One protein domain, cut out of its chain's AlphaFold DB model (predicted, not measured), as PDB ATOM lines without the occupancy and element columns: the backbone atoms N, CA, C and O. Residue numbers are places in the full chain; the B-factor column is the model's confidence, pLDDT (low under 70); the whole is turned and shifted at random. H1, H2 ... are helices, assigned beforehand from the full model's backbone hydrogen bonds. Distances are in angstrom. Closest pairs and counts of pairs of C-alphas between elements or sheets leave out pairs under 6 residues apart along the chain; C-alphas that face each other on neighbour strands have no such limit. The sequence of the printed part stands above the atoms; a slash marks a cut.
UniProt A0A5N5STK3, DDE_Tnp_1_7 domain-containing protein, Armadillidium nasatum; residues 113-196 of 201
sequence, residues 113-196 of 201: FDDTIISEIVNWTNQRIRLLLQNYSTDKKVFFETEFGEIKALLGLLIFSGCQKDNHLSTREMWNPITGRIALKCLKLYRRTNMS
ATOM      1  N   PHE A 113     162.088 229.916 310.666       92.06
ATOM      2  CA  PHE A 113     163.177 230.688 310.088       92.06
ATOM      3  C   PHE A 113     164.503 229.992 310.361       92.06
ATOM      4  O   PHE A 113     165.213 230.324 311.316       92.06
ATOM      5  N   ASP A 114     164.832 229.051 309.482       93.75
ATOM      6  CA  ASP A 114     166.114 228.367 309.509       93.75
ATOM      7  C   ASP A 114     167.271 229.354 309.300       93.75
ATOM      8  O   ASP A 114     167.162 230.374 308.608       93.75
ATOM      9  N   ASP A 115     168.435 229.008 309.849       94.00
ATOM     10  CA  ASP A 115     169.649 229.809 309.687       94.00
ATOM     11  C   ASP A 115     170.058 229.937 308.204       94.00
ATOM     12  O   ASP A 115     170.644 230.944 307.807       94.00
ATOM     13  N   THR A 116     169.685 228.966 307.364       95.75
ATOM     14  CA  THR A 116     169.884 229.000 305.906       95.75
ATOM     15  C   THR A 116     169.099 230.143 305.261       95.75
ATOM     16  O   THR A 116     169.687 230.951 304.544       95.75
ATOM     17  N   ILE A 117     167.813 230.283 305.592       95.75
ATOM     18  CA  ILE A 117     166.941 231.359 305.102       95.75
ATOM     19  C   ILE A 117     167.518 232.715 305.506       95.75
ATOM     20  O   ILE A 117     167.630 233.629 304.690       95.75
ATOM     21  N   ILE A 118     167.942 232.847 306.764       95.44
ATOM     22  CA  ILE A 118     168.515 234.096 307.269       95.44
ATOM     23  C   ILE A 118     169.830 234.415 306.546       95.44
ATOM     24  O   ILE A 118     170.053 235.562 306.156       95.44
ATOM     25  N   SER A 119     170.684 233.415 306.312       95.94
ATOM     26  CA  SER A 119     171.934 233.596 305.566       95.94
ATOM     27  C   SER A 119     171.695 234.034 304.118       95.94
ATOM     28  O   SER A 119     172.409 234.896 303.600       95.94
ATOM     29  N   GLU A 120     170.645 233.514 303.483       96.75
ATOM     30  CA  GLU A 120     170.267 233.879 302.125       96.75
ATOM     31  C   GLU A 120     169.743 235.319 302.056       96.75
ATOM     32  O   GLU A 120     170.174 236.094 301.198       96.75
ATOM     33  N   ILE A 121     168.909 235.728 303.019       95.94
ATOM     34  CA  ILE A 121     168.461 237.122 303.159       95.94
ATOM     35  C   ILE A 121     169.665 238.060 303.293       95.94
ATOM     36  O   ILE A 121     169.722 239.082 302.607       95.94
ATOM     37  N   VAL A 122     170.640 237.719 304.143       95.62
ATOM     38  CA  VAL A 122     171.866 238.516 304.322       95.62
ATOM     39  C   VAL A 122     172.626 238.647 303.003       95.62
ATOM     40  O   VAL A 122     172.990 239.758 302.618       95.62
ATOM     41  N   ASN A 123     172.827 237.540 302.284       96.19
ATOM     42  CA  ASN A 123     173.558 237.531 301.020       96.19
ATOM     43  C   ASN A 123     172.910 238.464 299.984       96.19
ATOM     44  O   ASN A 123     173.560 239.385 299.481       96.19
ATOM     45  N   TRP A 124     171.616 238.290 299.712       96.56
ATOM     46  CA  TRP A 124     170.905 239.104 298.724       96.56
ATOM     47  C   TRP A 124     170.782 240.572 299.142       96.56
ATOM     48  O   TRP A 124     170.912 241.472 298.308       96.56
ATOM     49  N   THR A 125     170.609 240.842 300.438       93.81
ATOM     50  CA  THR A 125     170.580 242.213 300.967       93.81
ATOM     51  C   THR A 125     171.927 242.906 300.766       93.81
ATOM     52  O   THR A 125     171.973 244.041 300.289       93.81
ATOM     53  N   ASN A 126     173.034 242.218 301.048       93.62
ATOM     54  CA  ASN A 126     174.379 242.764 300.862       93.62
ATOM     55  C   ASN A 126     174.708 242.985 299.387       93.62
ATOM     56  O   ASN A 126     175.252 244.030 299.030       93.62
ATOM     57  N   GLN A 127     174.301 242.068 298.508       94.38
ATOM     58  CA  GLN A 127     174.400 242.279 297.064       94.38
ATOM     59  C   GLN A 127     173.631 243.535 296.630       94.38
ATOM     60  O   GLN A 127     174.176 244.381 295.919       94.38
ATOM     61  N   ARG A 128     172.398 243.720 297.116       90.88
ATOM     62  CA  ARG A 128     171.599 244.915 296.819       90.88
ATOM     63  C   ARG A 128     172.263 246.199 297.317       90.88
ATOM     64  O   ARG A 128     172.265 247.190 296.587       90.88
ATOM     65  N   ILE A 129     172.839 246.183 298.520       89.38
ATOM     66  CA  ILE A 129     173.574 247.319 299.096       89.38
ATOM     67  C   ILE A 129     174.774 247.689 298.217       89.38
ATOM     68  O   ILE A 129     174.961 248.865 297.906       89.38
ATOM     69  N   ARG A 130     175.544 246.700 297.750       89.25
ATOM     70  CA  ARG A 130     176.689 246.924 296.852       89.25
ATOM     71  C   ARG A 130     176.265 247.568 295.532       89.25
ATOM     72  O   ARG A 130     176.919 248.502 295.080       89.25
ATOM     73  N   LEU A 131     175.144 247.134 294.954       89.19
ATOM     74  CA  LEU A 131     174.589 247.756 293.745       89.19
ATOM     75  C   LEU A 131     174.152 249.207 293.990       89.19
ATOM     76  O   LEU A 131     174.375 250.070 293.146       89.19
ATOM     77  N   LEU A 132     173.541 249.509 295.138       85.19
ATOM     78  CA  LEU A 132     173.169 250.886 295.485       85.19
ATOM     79  C   LEU A 132     174.400 251.776 295.665       85.19
ATOM     80  O   LEU A 132     174.428 252.879 295.132       85.19
ATOM     81  N   LEU A 133     175.438 251.280 296.339       84.00
ATOM     82  CA  LEU A 133     176.699 251.999 296.535       84.00
ATOM     83  C   LEU A 133     177.400 252.367 295.221       84.00
ATOM     84  O   LEU A 133     178.066 253.396 295.155       84.00
ATOM     85  N   GLN A 134     177.256 251.545 294.179       83.75
ATOM     86  CA  GLN A 134     177.778 251.861 292.847       83.75
ATOM     87  C   GLN A 134     177.004 253.007 292.179       83.75
ATOM     88  O   GLN A 134     177.605 253.835 291.501       83.75
ATOM     89  N   ASN A 135     175.685 253.074 292.388       81.12
ATOM     90  CA  ASN A 135     174.818 254.083 291.774       81.12
ATOM     91  C   ASN A 135     174.822 255.425 292.531       81.12
ATOM     92  O   ASN A 135     174.693 256.480 291.915       81.12
ATOM     93  N   TYR A 136     174.996 255.404 293.854       75.12
ATOM     94  CA  TYR A 136     174.984 256.592 294.708       75.12
ATOM     95  C   TYR A 136     176.386 256.849 295.279       75.12
ATOM     96  O   TYR A 136     176.759 256.326 296.326       75.12
ATOM     97  N   SER A 137     177.180 257.681 294.593       65.50
ATOM     98  CA  SER A 137     178.559 258.003 295.011       65.50
ATOM     99  C   SER A 137     178.654 258.869 296.276       65.50
ATOM    100  O   SER A 137     179.716 258.910 296.900       65.50
ATOM    101  N   THR A 138     177.570 259.545 296.666       60.66
ATOM    102  CA  THR A 138     177.620 260.659 297.625       60.66
ATOM    103  C   THR A 138     177.642 260.227 299.098       60.66
ATOM    104  O   THR A 138     178.238 260.929 299.905       60.66
ATOM    105  N   ASP A 139     177.123 259.046 299.465       59.72
ATOM    106  CA  ASP A 139     176.894 258.691 300.882       59.72
ATOM    107  C   ASP A 139     177.376 257.287 301.287       59.72
ATOM    108  O   ASP A 139     176.671 256.484 301.902       59.72
ATOM    109  N   LYS A 140     178.654 256.989 301.027       60.03
ATOM    110  CA  LYS A 140     179.291 255.718 301.440       60.03
ATOM    111  C   LYS A 140     179.298 255.478 302.961       60.03
ATOM    112  O   LYS A 140     179.527 254.357 303.392       60.03
ATOM    113  N   LYS A 141     179.049 256.509 303.782       60.75
ATOM    114  CA  LYS A 141     178.955 256.401 305.252       60.75
ATOM    115  C   LYS A 141     177.596 255.893 305.752       60.75
ATOM    116  O   LYS A 141     177.482 255.601 306.938       60.75
ATOM    117  N   VAL A 142     176.577 255.827 304.895       63.00
ATOM    118  CA  VAL A 142     175.200 255.457 305.281       63.00
ATOM    119  C   VAL A 142     174.926 253.973 305.008       63.00
ATOM    120  O   VAL A 142     174.168 253.324 305.732       63.00
ATOM    121  N   PHE A 143     175.581 253.406 303.997       69.56
ATOM    122  CA  PHE A 143     175.368 252.030 303.568       69.56
ATOM    123  C   PHE A 143     176.447 251.100 304.129       69.56
ATOM    124  O   PHE A 143     177.578 251.085 303.653       69.56
ATOM    125  N   PHE A 144     176.069 250.297 305.123       80.31
ATOM    126  CA  PHE A 144     176.897 249.218 305.666       80.31
ATOM    127  C   PHE A 144     176.334 247.862 305.256       80.31
ATOM    128  O   PHE A 144     175.113 247.707 305.152       80.31
ATOM    129  N   GLU A 145     177.210 246.883 305.047       84.19
ATOM    130  CA  GLU A 145     176.785 245.492 304.893       84.19
ATOM    131  C   GLU A 145     176.071 245.020 306.162       84.19
ATOM    132  O   GLU A 145     176.363 245.479 307.266       84.19
ATOM    133  N   THR A 146     175.085 244.157 305.975       88.81
ATOM    134  CA  THR A 146     174.241 243.615 307.028       88.81
ATOM    135  C   THR A 146     174.820 242.304 307.541       88.81
ATOM    136  O   THR A 146     175.287 241.473 306.756       88.81
ATOM    137  N   GLU A 147     174.747 242.096 308.853       91.38
ATOM    138  CA  GLU A 147     175.156 240.852 309.507       91.38
ATOM    139  C   GLU A 147     173.953 239.950 309.833       91.38
ATOM    140  O   GLU A 147     172.814 240.390 310.000       91.38
ATOM    141  N   PHE A 148     174.220 238.660 310.004       91.81
ATOM    142  CA  PHE A 148     173.253 237.664 310.452       91.81
ATOM    143  C   PHE A 148     172.528 238.053 311.754       91.81
ATOM    144  O   PHE A 148     171.301 237.946 311.846       91.81
ATOM    145  N   GLY A 149     173.267 238.565 312.745       90.06
ATOM    146  CA  GLY A 149     172.689 239.045 314.003       90.06
ATOM    147  C   GLY A 149     171.769 240.256 313.819       90.06
ATOM    148  O   GLY A 149     170.766 240.377 314.520       90.06
ATOM    149  N   GLU A 150     172.053 241.118 312.842       89.44
ATOM    150  CA  GLU A 150     171.236 242.300 312.553       89.44
ATOM    151  C   GLU A 150     169.894 241.926 311.922       89.44
ATOM    152  O   GLU A 150     168.872 242.497 312.299       89.44
ATOM    153  N   ILE A 151     169.865 240.932 311.025       92.62
ATOM    154  CA  ILE A 151     168.608 240.411 310.464       92.62
ATOM    155  C   ILE A 151     167.763 239.734 311.548       92.62
ATOM    156  O   ILE A 151     166.564 239.998 311.634       92.62
ATOM    157  N   LYS A 152     168.371 238.927 312.430       91.19
ATOM    158  CA  LYS A 152     167.661 238.342 313.584       91.19
ATOM    159  C   LYS A 152     167.106 239.422 314.517       91.19
ATOM    160  O   LYS A 152     165.952 239.340 314.937       91.19
ATOM    161  N   ALA A 153     167.887 240.464 314.794       89.94
ATOM    162  CA  ALA A 153     167.445 241.598 315.601       89.94
ATOM    163  C   ALA A 153     166.298 242.375 314.929       89.94
ATOM    164  O   ALA A 153     165.344 242.766 315.602       89.94
ATOM    165  N   LEU A 154     166.348 242.551 313.604       89.56
ATOM    166  CA  LEU A 154     165.282 243.174 312.821       89.56
ATOM    167  C   LEU A 154     163.984 242.350 312.865       89.56
ATOM    168  O   LEU A 154     162.919 242.915 313.094       89.56
ATOM    169  N   LEU A 155     164.058 241.026 312.705       91.94
ATOM    170  CA  LEU A 155     162.909 240.120 312.845       91.94
ATOM    171  C   LEU A 155     162.287 240.214 314.244       91.94
ATOM    172  O   LEU A 155     161.072 240.349 314.369       91.94
ATOM    173  N   GLY A 156     163.114 240.224 315.292       90.19
ATOM    174  CA  GLY A 156     162.646 240.436 316.663       90.19
ATOM    175  C   GLY A 156     161.926 241.776 316.837       90.19
ATOM    176  O   GLY A 156     160.886 241.843 317.492       90.19
ATOM    177  N   LEU A 157     162.428 242.831 316.191       88.00
ATOM    178  CA  LEU A 157     161.799 244.148 316.187       88.00
ATOM    179  C   LEU A 157     160.419 244.141 315.511       88.00
ATOM    180  O   LEU A 157     159.481 244.736 316.033       88.00
ATOM    181  N   LEU A 158     160.297 243.462 314.367       88.94
ATOM    182  CA  LEU A 158     159.044 243.314 313.616       88.94
ATOM    183  C   LEU A 158     157.996 242.530 314.412       88.94
ATOM    184  O   LEU A 158     156.824 242.896 314.449       88.94
ATOM    185  N   ILE A 159     158.417 241.463 315.091       91.56
ATOM    186  CA  ILE A 159     157.531 240.694 315.972       91.56
ATOM    187  C   ILE A 159     157.069 241.577 317.133       91.56
ATOM    188  O   ILE A 159     155.877 241.631 317.436       91.56
ATOM    189  N   PHE A 160     157.991 242.325 317.744       88.31
ATOM    190  CA  PHE A 160     157.670 243.239 318.835       88.31
ATOM    191  C   PHE A 160     156.699 244.350 318.403       88.31
ATOM    192  O   PHE A 160     155.735 244.619 319.123       88.31
ATOM    193  N   SER A 161     156.892 244.961 317.229       87.44
ATOM    194  CA  SER A 161     155.974 245.988 316.713       87.44
ATOM    195  C   SER A 161     154.589 245.417 316.399       87.44
ATOM    196  O   SER A 161     153.577 246.059 316.693       87.44
ATOM    197  N   GLY A 162     154.522 244.178 315.898       89.25
ATOM    198  CA  GLY A 162     153.275 243.437 315.711       89.25
ATOM    199  C   GLY A 162     152.527 243.196 317.026       89.25
ATOM    200  O   GLY A 162     151.324 243.450 317.103       89.25
ATOM    201  N   CYS A 163     153.234 242.793 318.087       89.62
ATOM    202  CA  CYS A 163     152.646 242.620 319.420       89.62
ATOM    203  C   CYS A 163     152.067 243.924 319.985       89.62
ATOM    204  O   CYS A 163     151.028 243.899 320.643       89.62
ATOM    205  N   GLN A 164     152.718 245.059 319.715       86.12
ATOM    206  CA  GLN A 164     152.256 246.377 320.161       86.12
ATOM    207  C   GLN A 164     151.171 246.986 319.262       86.12
ATOM    208  O   GLN A 164     150.585 247.999 319.630       86.12
ATOM    209  N   LYS A 165     150.860 246.356 318.118       87.81
ATOM    210  CA  LYS A 165     149.938 246.870 317.088       87.81
ATOM    211  C   LYS A 165     150.396 248.207 316.481       87.81
ATOM    212  O   LYS A 165     149.586 248.949 315.925       87.81
ATOM    213  N   ASP A 166     151.704 248.462 316.497       85.00
ATOM    214  CA  ASP A 166     152.312 249.721 316.052       85.00
ATOM    215  C   ASP A 166     152.536 249.770 314.519       85.00
ATOM    216  O   ASP A 166     153.227 250.643 314.008       85.00
ATOM    217  N   ASN A 167     151.931 248.852 313.754       84.38
ATOM    218  CA  ASN A 167     152.106 248.730 312.295       84.38
ATOM    219  C   ASN A 167     151.649 249.971 311.500       84.38
ATOM    220  O   ASN A 167     152.069 250.180 310.369       84.38
ATOM    221  N   HIS A 168     150.763 250.784 312.076       85.19
ATOM    222  CA  HIS A 168     150.246 251.994 311.438       85.19
ATOM    223  C   HIS A 168     151.082 253.242 311.755       85.19
ATOM    224  O   HIS A 168     150.875 254.280 311.129       85.19
ATOM    225  N   LEU A 169     152.000 253.164 312.725       84.19
ATOM    226  CA  LEU A 169     152.825 254.303 313.100       84.19
ATOM    227  C   LEU A 169     153.919 254.514 312.065       84.19
ATOM    228  O   LEU A 169     154.512 253.573 311.532       84.19
ATOM    229  N   SER A 170     154.232 255.781 311.815       84.31
ATOM    230  CA  SER A 170     155.382 256.106 310.989       84.31
ATOM    231  C   SER A 170     156.672 255.656 311.680       84.31
ATOM    232  O   SER A 170     156.810 255.728 312.904       84.31
ATOM    233  N   THR A 171     157.676 255.266 310.893       80.62
ATOM    234  CA  THR A 171     159.022 254.956 311.403       80.62
ATOM    235  C   THR A 171     159.539 256.096 312.290       80.62
ATOM    236  O   THR A 171     160.095 255.861 313.357       80.62
ATOM    237  N   ARG A 172     159.280 257.353 311.917       79.56
ATOM    238  CA  ARG A 172     159.700 258.528 312.693       79.56
ATOM    239  C   ARG A 172     159.081 258.577 314.093       79.56
ATOM    240  O   ARG A 172     159.774 258.925 315.046       79.56
ATOM    241  N   GLU A 173     157.804 258.238 314.226       80.81
ATOM    242  CA  GLU A 173     157.119 258.191 315.523       80.81
ATOM    243  C   GLU A 173     157.553 256.979 316.340       80.81
ATOM    244  O   GLU A 173     157.846 257.114 317.528       80.81
ATOM    245  N   MET A 174     157.682 255.821 315.687       79.00
ATOM    246  CA  MET A 174     158.141 254.580 316.308       79.00
ATOM    247  C   MET A 174     159.524 254.757 316.958       79.00
ATOM    248  O   MET A 174     159.752 254.314 318.084       79.00
ATOM    249  N   TRP A 175     160.429 255.473 316.288       76.19
ATOM    250  CA  TRP A 175     161.779 255.754 316.777       76.19
ATOM    251  C   TRP A 175     161.914 257.103 317.498       76.19
ATOM    252  O   TRP A 175     163.030 257.540 317.748       76.19
ATOM    253  N   ASN A 176     160.834 257.797 317.857       79.31
ATOM    254  CA  ASN A 176     160.972 259.106 318.498       79.31
ATOM    255  C   ASN A 176     161.682 258.977 319.873       79.31
ATOM    256  O   ASN A 176     161.255 258.181 320.712       79.31
ATOM    257  N   PRO A 177     162.752 259.744 320.162       72.44
ATOM    258  CA  PRO A 177     163.471 259.634 321.433       72.44
ATOM    259  C   PRO A 177     162.623 260.040 322.647       72.44
ATOM    260  O   PRO A 177     162.875 259.553 323.751       72.44
ATOM    261  N   ILE A 178     161.609 260.883 322.445       73.00
ATOM    262  CA  ILE A 178     160.737 261.427 323.489       73.00
ATOM    263  C   ILE A 178     159.511 260.527 323.663       73.00
ATOM    264  O   ILE A 178     159.258 260.031 324.757       73.00
ATOM    265  N   THR A 179     158.792 260.262 322.571       72.12
ATOM    266  CA  THR A 179     157.500 259.548 322.597       72.12
ATOM    267  C   THR A 179     157.635 258.044 322.348       72.12
ATOM    268  O   THR A 179     156.810 257.256 322.803       72.12
ATOM    269  N   GLY A 180     158.677 257.628 321.626       67.75
ATOM    270  CA  GLY A 180     158.883 256.247 321.200       67.75
ATOM    271  C   GLY A 180     159.249 255.319 322.357       67.75
ATOM    272  O   GLY A 180     159.835 255.721 323.372       67.75
ATOM    273  N   ARG A 181     158.908 254.036 322.204       70.75
ATOM    274  CA  ARG A 181     159.079 253.024 323.254       70.75
ATOM    275  C   ARG A 181     160.555 252.662 323.454       70.75
ATOM    276  O   ARG A 181     161.317 252.524 322.503       70.75
ATOM    277  N   ILE A 182     160.952 252.468 324.714       62.16
ATOM    278  CA  ILE A 182     162.356 252.274 325.133       62.16
ATOM    279  C   ILE A 182     162.993 251.029 324.496       62.16
ATOM    280  O   ILE A 182     164.159 251.081 324.117       62.16
ATOM    281  N   ALA A 183     162.230 249.947 324.302       60.91
ATOM    282  CA  ALA A 183     162.728 248.702 323.703       60.91
ATOM    283  C   ALA A 183     163.270 248.889 322.273       60.91
ATOM    284  O   ALA A 183     164.191 248.189 321.861       60.91
ATOM    285  N   LEU A 184     162.742 249.871 321.540       59.28
ATOM    286  CA  LEU A 184     163.207 250.204 320.199       59.28
ATOM    287  C   LEU A 184     164.544 250.964 320.279       59.28
ATOM    288  O   LEU A 184     165.450 250.705 319.500       59.28
ATOM    289  N   LYS A 185     164.741 251.821 321.288       59.22
ATOM    290  CA  LYS A 185     165.904 252.727 321.411       59.22
ATOM    291  C   LYS A 185     167.255 252.010 321.529       59.22
ATOM    292  O   LYS A 185     168.274 252.581 321.153       59.22
ATOM    293  N   CYS A 186     167.275 250.778 322.039       55.22
ATOM    294  CA  CYS A 186     168.511 250.040 322.305       55.22
ATOM    295  C   CYS A 186     169.096 249.317 321.079       55.22
ATOM    296  O   CYS A 186     170.235 248.855 321.140       55.22
ATOM    297  N   LEU A 187     168.363 249.200 319.966       57.47
ATOM    298  CA  LEU A 187     168.895 248.545 318.771       57.47
ATOM    299  C   LEU A 187     169.789 249.499 317.964       57.47
ATOM    300  O   LEU A 187     169.394 250.617 317.631       57.47
ATOM    301  N   LYS A 188     170.956 248.995 317.527       55.09
ATOM    302  CA  LYS A 188     171.873 249.657 316.570       55.09
ATOM    303  C   LYS A 188     171.176 250.199 315.305       55.09
ATOM    304  O   LYS A 188     171.707 251.100 314.657       55.09
ATOM    305  N   LEU A 189     169.981 249.701 314.978       55.00
ATOM    306  CA  LEU A 189     169.142 250.149 313.860       55.00
ATOM    307  C   LEU A 189     168.679 251.613 313.965       55.00
ATOM    308  O   LEU A 189     168.422 252.225 312.929       55.00
ATOM    309  N   TYR A 190     168.631 252.202 315.167       52.44
ATOM    310  CA  TYR A 190     168.159 253.579 315.381       52.44
ATOM    311  C   TYR A 190     168.928 254.633 314.561       52.44
ATOM    312  O   TYR A 190     168.345 255.605 314.074       52.44
ATOM    313  N   ARG A 191     170.240 254.433 314.358       53.84
ATOM    314  CA  ARG A 191     171.078 255.363 313.581       53.84
ATOM    315  C   ARG A 191     170.907 255.191 312.067       53.84
ATOM    316  O   ARG A 191     171.081 256.156 311.330       53.84
ATOM    317  N   ARG A 192     170.553 253.987 311.604       57.25
ATOM    318  CA  ARG A 192     170.470 253.640 310.173       57.25
ATOM    319  C   ARG A 192     169.187 254.162 309.513       57.25
ATOM    320  O   ARG A 192     169.227 254.541 308.351       57.25
ATOM    321  N   THR A 193     168.069 254.229 310.240       52.62
ATOM    322  CA  THR A 193     166.763 254.651 309.691       52.62
ATOM    323  C   THR A 193     166.529 256.165 309.725       52.62
ATOM    324  O   THR A 193     165.904 256.700 308.813       52.62
ATOM    325  N   ASN A 194     167.046 256.880 310.731       46.81
ATOM    326  CA  ASN A 194     166.783 258.317 310.899       46.81
ATOM    327  C   ASN A 194     167.594 259.230 309.963       46.81
ATOM    328  O   ASN A 194     167.156 260.338 309.667       46.81
ATOM    329  N   MET A 195     168.756 258.795 309.469       48.12
ATOM    330  CA  MET A 195     169.621 259.654 308.644       48.12
ATOM    331  C   MET A 195     169.205 259.722 307.169       48.12
ATOM    332  O   MET A 195     169.493 260.717 306.517       48.12
ATOM    333  N   SER A 196     168.454 258.734 306.666       46.50
ATOM    334  CA  SER A 196     167.939 258.738 305.286       46.50
ATOM    335  C   SER A 196     166.833 259.778 305.042       46.50
ATOM    336  O   SER A 196     166.476 260.018 303.896       46.50
TER     337      SER A 196
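Overview. This is residues 113 to 196 of the 201 residues of the protein "DDE_Tnp_1_7 domain-containing protein" of Armadillidium nasatum (UniProt A0A5N5STK3). What is the main picture? Long helices H1 and H2 make an L, its corner at residues 118 to 122 and 148 to 152, with short H3, H4 and H5 loosely grouped inside the angle. What is printed? The printed part has 84 residues, 53 of them in five named helices, H1 to H5 in order along the chain, with no named strand; its class is all helix, and it is only just loose, close to compact, with a radius of gyration of the C-alphas of 14.3 A and spans of 37 by 35 by 21 A.

Along the chain. Where are the long helices? H1, residues 115 to 135, begins at C-alpha (169.649, 229.809, 309.687) and is 30.6 A long; H2, residues 148 to 164, is 24.7 A. And the short ones? H3 is residues 171 to 174, 5.0 A; H4 is 182 to 185, 5.2 A; H5 is 190 to 196, 11.3 A, ending at C-alpha (167.939, 258.738, 305.286).

Arrangement. What touches? H1 touches H2 about perpendicular, at 79 degrees; the closest C-alphas, of Val 122 and Phe 148, are 6.3 A apart. H4 is close but not clearly touching H2, closest C-alphas Leu 184 and Leu 157, 7.4 A. How are the backbones? In H1 and H2 every O i to N i+4 pair is within hydrogen-bond range; in H5, 0 of 3 and 0 of 4 O i to N i+3 pairs; H3 and H4 are too short for an O i to N i+4 pair.

Size, cuts and confidence. How large? The farthest C-alphas, of Ser 137 and Cys 163, are 38.8 A apart. Any cut, long link or weak part? The printed part has no cut; H1 to H2 is a long link; pLDDT is under 70 at residues 137 to 143, 180 and 182 to 196.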